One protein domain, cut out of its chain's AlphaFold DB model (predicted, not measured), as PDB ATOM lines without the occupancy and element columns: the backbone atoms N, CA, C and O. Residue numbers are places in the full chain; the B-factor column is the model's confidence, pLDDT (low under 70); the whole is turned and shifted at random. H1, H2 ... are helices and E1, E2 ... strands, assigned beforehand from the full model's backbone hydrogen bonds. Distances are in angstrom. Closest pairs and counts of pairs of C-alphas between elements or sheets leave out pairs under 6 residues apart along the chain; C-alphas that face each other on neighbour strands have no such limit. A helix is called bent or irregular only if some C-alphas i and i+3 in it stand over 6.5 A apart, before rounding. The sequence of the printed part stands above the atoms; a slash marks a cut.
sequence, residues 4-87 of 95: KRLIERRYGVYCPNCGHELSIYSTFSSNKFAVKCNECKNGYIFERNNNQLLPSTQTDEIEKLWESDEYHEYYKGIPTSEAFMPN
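This is residues 4 to 87 of the 95 residues of an uncharacterized protein of Paenibacillus riograndensis SBR5 (UniProt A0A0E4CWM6). A twisted sheet of four strands stands in the middle, with the helix H2 packed slantwise over one face and the short helix H4 on the opposite face. H1 packs on H4 and makes the far end of the domain away from H2, while the small helix H3 sits beside the bent edge strand E1. The printed part has 84 residues, with four named helices and four named strands in the order H1 E1 E2 E3 E4 H2 H3 H4. The sheet, in the order E1 - E2 - E3 - E4, is antiparallel throughout, and the class is mixed, helices and strands. The whole is compact, with a radius of gyration of the C-alphas of 11.8 A and spans of 33 by 28 by 22 A.

Begin at the sheet: E1, residues 22 to 29, E2, residues 32 to 37, E3, residues 43 to 47, and E4, residues 52 to 55, form a meander, each strand the antiparallel neighbour of the one before. Each consecutive pair is a hairpin; look for N 25 and O 34 at 2.9 A, N 44 and O 35 at 2.8 A, and N 47 and O 52 at 2.8 A, each within hydrogen-bond range. E1 bends by 71 degrees at residue 25. The sheet is only just strongly twisted, its C-alphas lying up to 4.4 A off the best plane. H2, residues 59 to 68, is on the sheet at a height of 8.9 A, over E2 and only just over E1 and E3, with 3 C-alphas on each of those two. It runs slantwise to the strands, at 57 degrees to E2 on the local plane; its closest C-alphas to E3 are Thr 59 and Gly 43, 5.0 A apart. H4, residues 80 to 84, is on the opposite face at a height of 9.4 A, only just over E1 with 3 of its C-alphas. H1, residues 4 to 11, is not on the sheet but touches H4, the closest C-alphas being those of Tyr 11 and Ser 81, 4.3 A apart. H3, residues 72 to 75, only grazes the sheet; the C-alphas of His 72 and Ser 26 of E1 are its closest to that strand, 5.5 A apart. Every O i to N i+4 pair is within hydrogen-bond range in H1, H2 and H4; H3 is too short for one.

Find C-alpha 22 at (-36.901, -36.883, -7.536); from there E1 runs 17.6 A to C-alpha 29. E2 is 16.3 A long, E3 13.4 A and E4 9.8 A. H2 runs 14.4 A from C-alpha 59 at (-31.626, -28.415, -17.176), and H1 10.5 A from C-alpha 4 at (-41.501, -45.611, 4.835). H3 and H4 measure 5.8 A and 5.9 A.

The two C-alphas farthest apart are those of Leu 6 and Ser 68, 33.5 A. The printed part has no cut and no long link. Look for low confidence at residues 57 to 60, under 70 in pLDDT; the mean of the printed part is 85.5.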
ATOM      1  N   LYS A   4     -42.373 -46.303   5.792       79.31
ATOM      2  CA  LYS A   4     -41.501 -45.611   4.835       79.31
ATOM      3  C   LYS A   4     -41.935 -45.863   3.389       79.31
ATOM      4  O   LYS A   4     -42.146 -44.934   2.621       79.31
ATOM      5  N   ARG A   5     -42.201 -47.127   3.054       83.12
ATOM      6  CA  ARG A   5     -42.621 -47.542   1.707       83.12
ATOM      7  C   ARG A   5     -44.013 -47.017   1.328       83.12
ATOM      8  O   ARG A   5     -44.304 -46.841   0.147       83.12
ATOM      9  N   LEU A   6     -44.894 -46.799   2.308       84.88
ATOM     10  CA  LEU A   6     -46.192 -46.154   2.086       84.88
ATOM     11  C   LEU A   6     -46.040 -44.656   1.811       84.88
ATOM     12  O   LEU A   6     -46.715 -44.139   0.924       84.88
ATOM     13  N   ILE A   7     -45.164 -43.983   2.560       84.88
ATOM     14  CA  ILE A   7     -44.860 -42.557   2.393       84.88
ATOM     15  C   ILE A   7     -44.263 -42.310   1.010       84.88
ATOM     16  O   ILE A   7     -44.804 -41.499   0.261       84.88
ATOM     17  N   GLU A   8     -43.225 -43.065   0.644       86.00
ATOM     18  CA  GLU A   8     -42.584 -43.001  -0.675       86.00
ATOM     19  C   GLU A   8     -43.628 -43.154  -1.789       86.00
ATOM     20  O   GLU A   8     -43.774 -42.276  -2.631       86.00
ATOM     21  N   ARG A   9     -44.467 -44.196  -1.730       86.44
ATOM     22  CA  ARG A   9     -45.504 -44.430  -2.747       86.44
ATOM     23  C   ARG A   9     -46.557 -43.331  -2.856       86.44
ATOM     24  O   ARG A   9     -47.151 -43.184  -3.918       86.44
ATOM     25  N   ARG A  10     -46.876 -42.649  -1.755       88.44
ATOM     26  CA  ARG A  10     -47.993 -41.697  -1.707       88.44
ATOM     27  C   ARG A  10     -47.566 -40.258  -1.967       88.44
ATOM     28  O   ARG A  10     -48.379 -39.485  -2.465       88.44
ATOM     29  N   TYR A  11     -46.342 -39.904  -1.598       91.00
ATOM     30  CA  TYR A  11     -45.838 -38.532  -1.656       91.00
ATOM     31  C   TYR A  11     -44.615 -38.377  -2.563       91.00
ATOM     32  O   TYR A  11     -44.271 -37.249  -2.905       91.00
ATOM     33  N   GLY A  12     -43.965 -39.475  -2.951       92.75
ATOM     34  CA  GLY A  12     -42.827 -39.459  -3.859       92.75
ATOM     35  C   GLY A  12     -43.248 -39.130  -5.287       92.75
ATOM     36  O   GLY A  12     -44.251 -39.632  -5.799       92.75
ATOM     37  N   VAL A  13     -42.446 -38.296  -5.938       94.75
ATOM     38  CA  VAL A  13     -42.513 -38.025  -7.372       94.75
ATOM     39  C   VAL A  13     -41.309 -38.696  -8.009       94.75
ATOM     40  O   VAL A  13     -40.183 -38.531  -7.544       94.75
ATOM     41  N   TYR A  14     -41.532 -39.462  -9.069       95.06
ATOM     42  CA  TYR A  14     -40.514 -40.345  -9.629       95.06
ATOM     43  C   TYR A  14     -40.085 -39.899 -11.020       95.06
ATOM     44  O   TYR A  14     -40.889 -39.417 -11.819       95.06
ATOM     45  N   CYS A  15     -38.801 -40.081 -11.316       93.75
ATOM     46  CA  CYS A  15     -38.248 -39.825 -12.632       93.75
ATOM     47  C   CYS A  15     -38.881 -40.783 -13.654       93.75
ATOM     48  O   CYS A  15     -38.777 -42.000 -13.479       93.75
ATOM     49  N   PRO A  16     -39.458 -40.276 -14.757       92.69
ATOM     50  CA  PRO A  16     -40.083 -41.121 -15.774       92.69
ATOM     51  C   PRO A  16     -39.081 -42.008 -16.526       92.69
ATOM     52  O   PRO A  16     -39.494 -42.965 -17.170       92.69
ATOM     53  N   ASN A  17     -37.778 -41.709 -16.452       91.81
ATOM     54  CA  ASN A  17     -36.747 -42.439 -17.189       91.81
ATOM     55  C   ASN A  17     -36.158 -43.622 -16.400       91.81
ATOM     56  O   ASN A  17     -35.937 -44.689 -16.960       91.81
ATOM     57  N   CYS A  18     -35.893 -43.447 -15.100       93.75
ATOM     58  CA  CYS A  18     -35.205 -44.459 -14.281       93.75
ATOM     59  C   CYS A  18     -35.996 -44.934 -13.057       93.75
ATOM     60  O   CYS A  18     -35.497 -45.768 -12.307       93.75
ATOM     61  N   GLY A  19     -37.182 -44.375 -12.802       93.31
ATOM     62  CA  GLY A  19     -38.025 -44.744 -11.663       93.31
ATOM     63  C   GLY A  19     -37.488 -44.336 -10.287       93.31
ATOM     64  O   GLY A  19     -38.145 -44.619  -9.289       93.31
ATOM     65  N   HIS A  20     -36.336 -43.663 -10.206       95.00
ATOM     66  CA  HIS A  20     -35.825 -43.126  -8.945       95.00
ATOM     67  C   HIS A  20     -36.613 -41.893  -8.522       95.00
ATOM     68  O   HIS A  20     -37.090 -41.118  -9.354       95.00
ATOM     69  N   GLU A  21     -36.737 -41.714  -7.215       95.44
ATOM     70  CA  GLU A  21     -37.401 -40.556  -6.639       95.44
ATOM     71  C   GLU A  21     -36.654 -39.261  -6.985       95.44
ATOM     72  O   GLU A  21     -35.424 -39.208  -7.014       95.44
ATOM     73  N   LEU A  22     -37.419 -38.216  -7.284       94.62
ATOM     74  CA  LEU A  22     -36.901 -36.883  -7.536       94.62
ATOM     75  C   LEU A  22     -36.678 -36.157  -6.210       94.62
ATOM     76  O   LEU A  22     -37.464 -36.295  -5.268       94.62
ATOM     77  N   SER A  23     -35.637 -35.334  -6.175       93.56
ATOM     78  CA  SER A  23     -35.334 -34.441  -5.058       93.56
ATOM     79  C   SER A  23     -35.740 -33.007  -5.394       93.56
ATOM     80  O   SER A  23     -35.711 -32.616  -6.562       93.56
ATOM     81  N   ILE A  24     -36.104 -32.220  -4.384       91.50
ATOM     82  CA  ILE A  24     -36.418 -30.793  -4.528       91.50
ATOM     83  C   ILE A  24     -35.127 -29.980  -4.575       91.50
ATOM     84  O   ILE A  24     -34.170 -30.274  -3.864       91.50
ATOM     85  N   TYR A  25     -35.097 -28.970  -5.442       87.62
ATOM     86  CA  TYR A  25     -33.941 -28.091  -5.628       87.62
ATOM     87  C   TYR A  25     -34.284 -26.601  -5.722       87.62
ATOM     88  O   TYR A  25     -33.397 -25.791  -5.480       87.62
ATOM     89  N   SER A  26     -35.538 -26.233  -6.013       87.19
ATOM     90  CA  SER A  26     -36.055 -24.857  -5.874       87.19
ATOM     91  C   SER A  26     -37.573 -24.846  -5.682       87.19
ATOM     92  O   SER A  26     -38.269 -25.790  -6.083       87.19
ATOM     93  N   THR A  27     -38.095 -23.777  -5.081       84.56
ATOM     94  CA  THR A  27     -39.523 -23.523  -4.889       84.56
ATOM     95  C   THR A  27     -39.937 -22.212  -5.559       84.56
ATOM     96  O   THR A  27     -39.697 -21.134  -5.032       84.56
ATOM     97  N   PHE A  28     -40.652 -22.284  -6.684       79.94
ATOM     98  CA  PHE A  28     -41.180 -21.079  -7.346       79.94
ATOM     99  C   PHE A  28     -42.442 -20.547  -6.663       79.94
ATOM    100  O   PHE A  28     -42.759 -19.364  -6.710       79.94
ATOM    101  N   SER A  29     -43.227 -21.456  -6.086       81.50
ATOM    102  CA  SER A  29     -44.431 -21.152  -5.316       81.50
ATOM    103  C   SER A  29     -44.768 -22.337  -4.416       81.50
ATOM    104  O   SER A  29     -44.179 -23.410  -4.540       81.50
ATOM    105  N   SER A  30     -45.798 -22.196  -3.580       80.50
ATOM    106  CA  SER A  30     -46.324 -23.294  -2.758       80.50
ATOM    107  C   SER A  30     -46.746 -24.540  -3.553       80.50
ATOM    108  O   SER A  30     -46.867 -25.617  -2.969       80.50
ATOM    109  N   ASN A  31     -46.957 -24.409  -4.870       87.06
ATOM    110  CA  ASN A  31     -47.459 -25.478  -5.732       87.06
ATOM    111  C   ASN A  31     -46.558 -25.801  -6.929       87.06
ATOM    112  O   ASN A  31     -46.903 -26.709  -7.683       87.06
ATOM    113  N   LYS A  32     -45.437 -25.095  -7.123       89.12
ATOM    114  CA  LYS A  32     -44.507 -25.334  -8.238       89.12
ATOM    115  C   LYS A  32     -43.088 -25.497  -7.719       89.12
ATOM    116  O   LYS A  32     -42.543 -24.578  -7.110       89.12
ATOM    117  N   PHE A  33     -42.502 -26.649  -8.015       89.38
ATOM    118  CA  PHE A  33     -41.212 -27.079  -7.490       89.38
ATOM    119  C   PHE A  33     -40.275 -27.421  -8.640       89.38
ATOM    120  O   PHE A  33     -40.662 -28.148  -9.555       89.38
ATOM    121  N   ALA A  34     -39.038 -26.942  -8.581       90.31
ATOM    122  CA  ALA A  34     -37.981 -27.482  -9.416       90.31
ATOM    123  C   ALA A  34     -37.460 -28.759  -8.757       90.31
ATOM    124  O   ALA A  34     -37.027 -28.740  -7.600       90.31
ATOM    125  N   VAL A  35     -37.504 -29.864  -9.492       91.62
ATOM    126  CA  VAL A  35     -37.067 -31.169  -8.999       91.62
ATOM    127  C   VAL A  35     -36.035 -31.777  -9.944       91.62
ATOM    128  O   VAL A  35     -36.094 -31.571 -11.156       91.62
ATOM    129  N   LYS A  36     -35.075 -32.529  -9.405       91.38
ATOM    130  CA  LYS A  36     -34.014 -33.180 -10.188       91.38
ATOM    131  C   LYS A  36     -33.987 -34.668  -9.905       91.38
ATOM    132  O   LYS A  36     -34.163 -35.104  -8.768       91.38
ATOM    133  N   CYS A  37     -33.706 -35.446 -10.942       92.00
ATOM    134  CA  CYS A  37     -33.285 -36.825 -10.773       92.00
ATOM    135  C   CYS A  37     -31.780 -36.873 -10.486       92.00
ATOM    136  O   CYS A  37     -30.979 -36.433 -11.310       92.00
ATOM    137  N   ASN A  38     -31.382 -37.453  -9.354       89.94
ATOM    138  CA  ASN A  38     -29.965 -37.568  -8.998       89.94
ATOM    139  C   ASN A  38     -29.205 -38.582  -9.855       89.94
ATOM    140  O   ASN A  38     -28.010 -38.391 -10.072       89.94
ATOM    141  N   GLU A  39     -29.899 -39.585 -10.392       92.06
ATOM    142  CA  GLU A  39     -29.313 -40.611 -11.260       92.06
ATOM    143  C   GLU A  39     -29.179 -40.110 -12.700       92.06
ATOM    144  O   GLU A  39     -28.086 -40.060 -13.256       92.06
ATOM    145  N   CYS A  40     -30.284 -39.663 -13.303       89.88
ATOM    146  CA  CYS A  40     -30.294 -39.208 -14.695       89.88
ATOM    147  C   CYS A  40     -29.779 -37.779 -14.884       89.88
ATOM    148  O   CYS A  40     -29.639 -37.344 -16.018       89.88
ATOM    149  N   LYS A  41     -29.596 -37.018 -13.799       87.06
ATOM    150  CA  LYS A  41     -29.271 -35.579 -13.796       87.06
ATOM    151  C   LYS A  41     -30.284 -34.666 -14.506       87.06
ATOM    152  O   LYS A  41     -30.073 -33.459 -14.537       87.06
ATOM    153  N   ASN A  42     -31.409 -35.201 -14.979       87.69
ATOM    154  CA  ASN A  42     -32.480 -34.436 -15.619       87.69
ATOM    155  C   ASN A  42     -33.266 -33.585 -14.613       87.69
ATOM    156  O   ASN A  42     -33.623 -34.063 -13.529       87.69
ATOM    157  N   GLY A  43     -33.566 -32.345 -15.009       88.75
ATOM    158  CA  GLY A  43     -34.424 -31.416 -14.278       88.75
ATOM    159  C   GLY A  43     -35.872 -31.433 -14.777       88.75
ATOM    160  O   GLY A  43     -36.143 -31.611 -15.964       88.75
ATOM    161  N   TYR A  44     -36.807 -31.219 -13.859       90.31
ATOM    162  CA  TYR A  44     -38.238 -31.159 -14.134       90.31
ATOM    163  C   TYR A  44     -38.892 -30.050 -13.311       90.31
ATOM    164  O   TYR A  44     -38.388 -29.650 -12.259       90.31
ATOM    165  N   ILE A  45     -40.060 -29.607 -13.765       90.75
ATOM    166  CA  ILE A  45     -40.961 -28.765 -12.979       90.75
ATOM    167  C   ILE A  45     -42.120 -29.636 -12.508       90.75
ATOM    168  O   ILE A  45     -42.820 -30.239 -13.319       90.75
ATOM    169  N   PHE A  46     -42.319 -29.709 -11.198       91.94
ATOM    170  CA  PHE A  46     -43.438 -30.419 -10.597       91.94
ATOM    171  C   PHE A  46     -44.515 -29.436 -10.132       91.94
ATOM    172  O   PHE A  46     -44.263 -28.579  -9.280       91.94
ATOM    173  N   GLU A  47     -45.724 -29.581 -10.672       92.75
ATOM    174  CA  GLU A  47     -46.910 -28.831 -10.269       92.75
ATOM    175  C   GLU A  47     -47.792 -29.677  -9.346       92.75
ATOM    176  O   GLU A  47     -48.500 -30.584  -9.787       92.75
ATOM    177  N   ARG A  48     -47.783 -29.360  -8.050       88.31
ATOM    178  CA  ARG A  48     -48.433 -30.170  -7.010       88.31
ATOM    179  C   ARG A  48     -49.952 -30.248  -7.162       88.31
ATOM    180  O   ARG A  48     -50.515 -31.321  -6.980       88.31
ATOM    181  N   ASN A  49     -50.614 -29.142  -7.507       88.31
ATOM    182  CA  ASN A  49     -52.081 -29.107  -7.631       88.31
ATOM    183  C   ASN A  49     -52.596 -29.988  -8.770       88.31
ATOM    184  O   ASN A  49     -53.648 -30.606  -8.643       88.31
ATOM    185  N   ASN A  50     -51.834 -30.055  -9.860       88.50
ATOM    186  CA  ASN A  50     -52.191 -30.816 -11.053       88.50
ATOM    187  C   ASN A  50     -51.553 -32.212 -11.057       88.50
ATOM    188  O   ASN A  50     -51.783 -32.986 -11.980       88.50
ATOM    189  N   ASN A  51     -50.731 -32.520 -10.045       87.88
ATOM    190  CA  ASN A  51     -49.872 -33.699  -9.987       87.88
ATOM    191  C   ASN A  51     -49.112 -33.932 -11.307       87.88
ATOM    192  O   ASN A  51     -49.033 -35.052 -11.813       87.88
ATOM    193  N   GLN A  52     -48.605 -32.846 -11.892       91.88
ATOM    194  CA  GLN A  52     -48.022 -32.855 -13.226       91.88
ATOM    195  C   GLN A  52     -46.512 -32.676 -13.141       91.88
ATOM    196  O   GLN A  52     -46.020 -31.759 -12.486       91.88
ATOM    197  N   LEU A  53     -45.780 -33.548 -13.833       92.12
ATOM    198  CA  LEU A  53     -44.340 -33.434 -14.007       92.12
ATOM    199  C   LEU A  53     -44.052 -32.986 -15.438       92.12
ATOM    200  O   LEU A  53     -44.300 -33.724 -16.391       92.12
ATOM    201  N   LEU A  54     -43.545 -31.769 -15.581       88.88
ATOM    202  CA  LEU A  54     -43.193 -31.186 -16.866       88.88
ATOM    203  C   LEU A  54     -41.690 -31.372 -17.102       88.88
ATOM    204  O   LEU A  54     -40.893 -31.022 -16.223       88.88
ATOM    205  N   PRO A  55     -41.275 -31.927 -18.256       83.06
ATOM    206  CA  PRO A  55     -39.868 -31.957 -18.616       83.06
ATOM    207  C   PRO A  55     -39.374 -30.523 -18.768       83.06
ATOM    208  O   PRO A  55     -40.006 -29.710 -19.442       83.06
ATOM    209  N   SER A  56     -38.237 -30.218 -18.152       72.06
ATOM    210  CA  SER A  56     -37.538 -28.994 -18.502       72.06
ATOM    211  C   SER A  56     -36.679 -29.266 -19.716       72.06
ATOM    212  O   SER A  56     -35.806 -30.128 -19.682       72.06
ATOM    213  N   THR A  57     -36.907 -28.523 -20.792       63.12
ATOM    214  CA  THR A  57     -36.023 -28.546 -21.962       63.12
ATOM    215  C   THR A  57     -34.657 -27.927 -21.665       63.12
ATOM    216  O   THR A  57     -33.767 -28.005 -22.504       63.12
ATOM    217  N   GLN A  58     -34.480 -27.321 -20.486       62.53
ATOM    218  CA  GLN A  58     -33.285 -26.579 -20.108       62.53
ATOM    219  C   GLN A  58     -32.892 -26.906 -18.662       62.53
ATOM    220  O   GLN A  58     -33.201 -26.172 -17.722       62.53
ATOM    221  N   THR A  59     -32.218 -28.042 -18.472       65.62
ATOM    222  CA  THR A  59     -31.626 -28.415 -17.176       65.62
ATOM    223  C   THR A  59     -30.722 -27.298 -16.641       65.62
ATOM    224  O   THR A  59     -30.783 -26.995 -15.455       65.62
ATOM    225  N   ASP A  60     -29.985 -26.618 -17.524       67.50
ATOM    226  CA  ASP A  60     -29.082 -25.514 -17.175       67.50
ATOM    227  C   ASP A  60     -29.823 -24.251 -16.704       67.50
ATOM    228  O   ASP A  60     -29.361 -23.550 -15.807       67.50
ATOM    229  N   GLU A  61     -30.991 -23.942 -17.280       70.38
ATOM    230  CA  GLU A  61     -31.829 -22.844 -16.775       70.38
ATOM    231  C   GLU A  61     -32.405 -23.186 -15.407       70.38
ATOM    232  O   GLU A  61     -32.442 -22.336 -14.523       70.38
ATOM    233  N   ILE A  62     -32.808 -24.442 -15.215       71.69
ATOM    234  CA  ILE A  62     -33.250 -24.929 -13.916       71.69
ATOM    235  C   ILE A  62     -32.126 -24.817 -12.875       71.69
ATOM    236  O   ILE A  62     -32.397 -24.396 -11.757       71.69
ATOM    237  N   GLU A  63     -30.879 -25.127 -13.234       74.88
ATOM    238  CA  GLU A  63     -29.727 -24.977 -12.337       74.88
ATOM    239  C   GLU A  63     -29.482 -23.517 -11.945       74.88
ATOM    240  O   GLU A  63     -29.323 -23.224 -10.761       74.88
ATOM    241  N   LYS A  64     -29.559 -22.585 -12.900       76.75
ATOM    242  CA  LYS A  64     -29.476 -21.145 -12.601       76.75
ATOM    243  C   LYS A  64     -30.617 -20.674 -11.703       76.75
ATOM    244  O   LYS A  64     -30.402 -19.868 -10.802       76.75
ATOM    245  N   LEU A  65     -31.827 -21.189 -11.928       72.06
ATOM    246  CA  LEU A  65     -32.983 -20.891 -11.083       72.06
ATOM    247  C   LEU A  65     -32.786 -21.421  -9.656       72.06
ATOM    248  O   LEU A  65     -33.190 -20.752  -8.709       72.06
ATOM    249  N   TRP A  66     -32.117 -22.566  -9.481       78.69
ATOM    250  CA  TRP A  66     -31.779 -23.089  -8.154       78.69
ATOM    251  C   TRP A  66     -30.833 -22.176  -7.395       78.69
ATOM    252  O   TRP A  66     -31.069 -21.906  -6.225       78.69
ATOM    253  N   GLU A  67     -29.778 -21.697  -8.054       75.56
ATOM    254  CA  GLU A  67     -28.804 -20.794  -7.434       75.56
ATOM    255  C   GLU A  67     -29.410 -19.433  -7.074       75.56
ATOM    256  O   GLU A  67     -28.928 -18.767  -6.164       75.56
ATOM    257  N   SER A  68     -30.485 -19.025  -7.757       78.44
ATOM    258  CA  SER A  68     -31.180 -17.765  -7.464       78.44
ATOM    259  C   SER A  68     -32.194 -17.836  -6.318       78.44
ATOM    260  O   SER A  68     -32.668 -16.795  -5.868       78.44
ATOM    261  N   ASP A  69     -32.569 -19.032  -5.865       78.44
ATOM    262  CA  ASP A  69     -33.586 -19.196  -4.829       78.44
ATOM    263  C   ASP A  69     -32.950 -19.086  -3.437       78.44
ATOM    264  O   ASP A  69     -32.184 -19.951  -3.021       78.44
ATOM    265  N   GLU A  70     -33.284 -18.029  -2.691       79.00
ATOM    266  CA  GLU A  70     -32.728 -17.746  -1.355       79.00
ATOM    267  C   GLU A  70     -32.934 -18.890  -0.351       79.00
ATOM    268  O   GLU A  70     -32.216 -18.993   0.645       79.00
ATOM    269  N   TYR A  71     -33.909 -19.767  -0.603       75.31
ATOM    270  CA  TYR A  71     -34.211 -20.900   0.259       75.31
ATOM    271  C   TYR A  71     -33.628 -22.218  -0.255       75.31
ATOM    272  O   TYR A  71     -33.856 -23.253   0.379       75.31
ATOM    273  N   HIS A  72     -32.868 -22.209  -1.360       73.50
ATOM    274  CA  HIS A  72     -32.385 -23.435  -1.992       73.50
ATOM    275  C   HIS A  72     -31.628 -24.323  -1.007       73.50
ATOM    276  O   HIS A  72     -31.810 -25.535  -1.010       73.50
ATOM    277  N   GLU A  73     -30.810 -23.752  -0.118       77.69
ATOM    278  CA  GLU A  73     -29.998 -24.521   0.832       77.69
ATOM    279  C   GLU A  73     -30.837 -25.378   1.783       77.69
ATOM    280  O   GLU A  73     -30.396 -26.452   2.187       77.69
ATOM    281  N   TYR A  74     -32.065 -24.957   2.095       76.94
ATOM    282  CA  TYR A  74     -32.912 -25.640   3.071       76.94
ATOM    283  C   TYR A  74     -33.557 -26.914   2.543       76.94
ATOM    284  O   TYR A  74     -33.849 -27.811   3.332       76.94
ATOM    285  N   TYR A  75     -33.828 -26.997   1.239       76.19
ATOM    286  CA  TYR A  75     -34.512 -28.153   0.656       76.19
ATOM    287  C   TYR A  75     -33.745 -28.831  -0.477       76.19
ATOM    288  O   TYR A  75     -34.209 -29.855  -0.980       76.19
ATOM    289  N   LYS A  76     -32.587 -28.299  -0.882       83.50
ATOM    290  CA  LYS A  76     -31.761 -28.867  -1.950       83.50
ATOM    291  C   LYS A  76     -31.404 -30.315  -1.643       83.50
ATOM    292  O   LYS A  76     -30.736 -30.624  -0.661       83.50
ATOM    293  N   GLY A  77     -31.832 -31.205  -2.530       85.75
ATOM    294  CA  GLY A  77     -31.581 -32.636  -2.415       85.75
ATOM    295  C   GLY A  77     -32.601 -33.395  -1.563       85.75
ATOM    296  O   GLY A  77     -32.550 -34.626  -1.569       85.75
ATOM    297  N   ILE A  78     -33.562 -32.730  -0.908       91.50
ATOM    298  CA  ILE A  78     -34.594 -33.417  -0.115       91.50
ATOM    299  C   ILE A  78     -35.487 -34.253  -1.045       91.50
ATOM    300  O   ILE A  78     -36.044 -33.696  -1.997       91.50
ATOM    301  N   PRO A  79     -35.669 -35.561  -0.790       93.62
ATOM    302  CA  PRO A  79     -36.595 -36.395  -1.550       93.62
ATOM    303  C   PRO A  79     -38.022 -35.839  -1.520       93.62
ATOM    304  O   PRO A  79     -38.509 -35.364  -0.492       93.62
ATOM    305  N   THR A  80     -38.725 -35.901  -2.647       93.88
ATOM    306  CA  THR A  80     -40.091 -35.357  -2.768       93.88
ATOM    307  C   THR A  80     -41.082 -35.958  -1.766       93.88
ATOM    308  O   THR A  80     -41.919 -35.231  -1.231       93.88
ATOM    309  N   SER A  81     -40.953 -37.238  -1.424       93.06
ATOM    310  CA  SER A  81     -41.759 -37.906  -0.403       93.06
ATOM    311  C   SER A  81     -41.563 -37.292   0.975       93.06
ATOM    312  O   SER A  81     -42.541 -37.065   1.686       93.06
ATOM    313  N   GLU A  82     -40.333 -36.941   1.336       90.88
ATOM    314  CA  GLU A  82     -40.032 -36.249   2.582       90.88
ATOM    315  C   GLU A  82     -40.542 -34.804   2.550       90.88
ATOM    316  O   GLU A  82     -41.175 -34.340   3.503       90.88
ATOM    317  N   ALA A  83     -40.329 -34.090   1.444       89.75
ATOM    318  CA  ALA A  83     -40.763 -32.706   1.304       89.75
ATOM    319  C   ALA A  83     -42.293 -32.571   1.398       89.75
ATOM    320  O   ALA A  83     -42.801 -31.733   2.150       89.75
ATOM    321  N   PHE A  84     -43.033 -33.425   0.686       89.94
ATOM    322  CA  PHE A  84     -44.489 -33.333   0.551       89.94
ATOM    323  C   PHE A  84     -45.275 -34.086   1.620       89.94
ATOM    324  O   PHE A  84     -46.485 -33.857   1.748       89.94
ATOM    325  N   MET A  85     -44.614 -34.940   2.404       89.88
ATOM    326  CA  MET A  85     -45.245 -35.607   3.534       89.88
ATOM    327  C   MET A  85     -45.817 -34.577   4.530       89.88
ATOM    328  O   MET A  85     -45.106 -33.660   4.957       89.88
ATOM    329  N   PRO A  86     -47.085 -34.725   4.958       86.31
ATOM    330  CA  PRO A  86     -47.684 -33.857   5.963       86.31
ATOM    331  C   PRO A  86     -46.911 -33.854   7.286       86.31
ATOM    332  O   PRO A  86     -46.441 -34.892   7.750       86.31
ATOM    333  N   ASN A  87     -46.864 -32.699   7.953       84.50
ATOM    334  CA  ASN A  87     -46.128 -32.529   9.214       84.50
ATOM    335  C   ASN A  87     -46.576 -33.484  10.329       84.50
ATOM    336  O   ASN A  87     -45.752 -33.904  11.136       84.50
TER     337      ASN A  87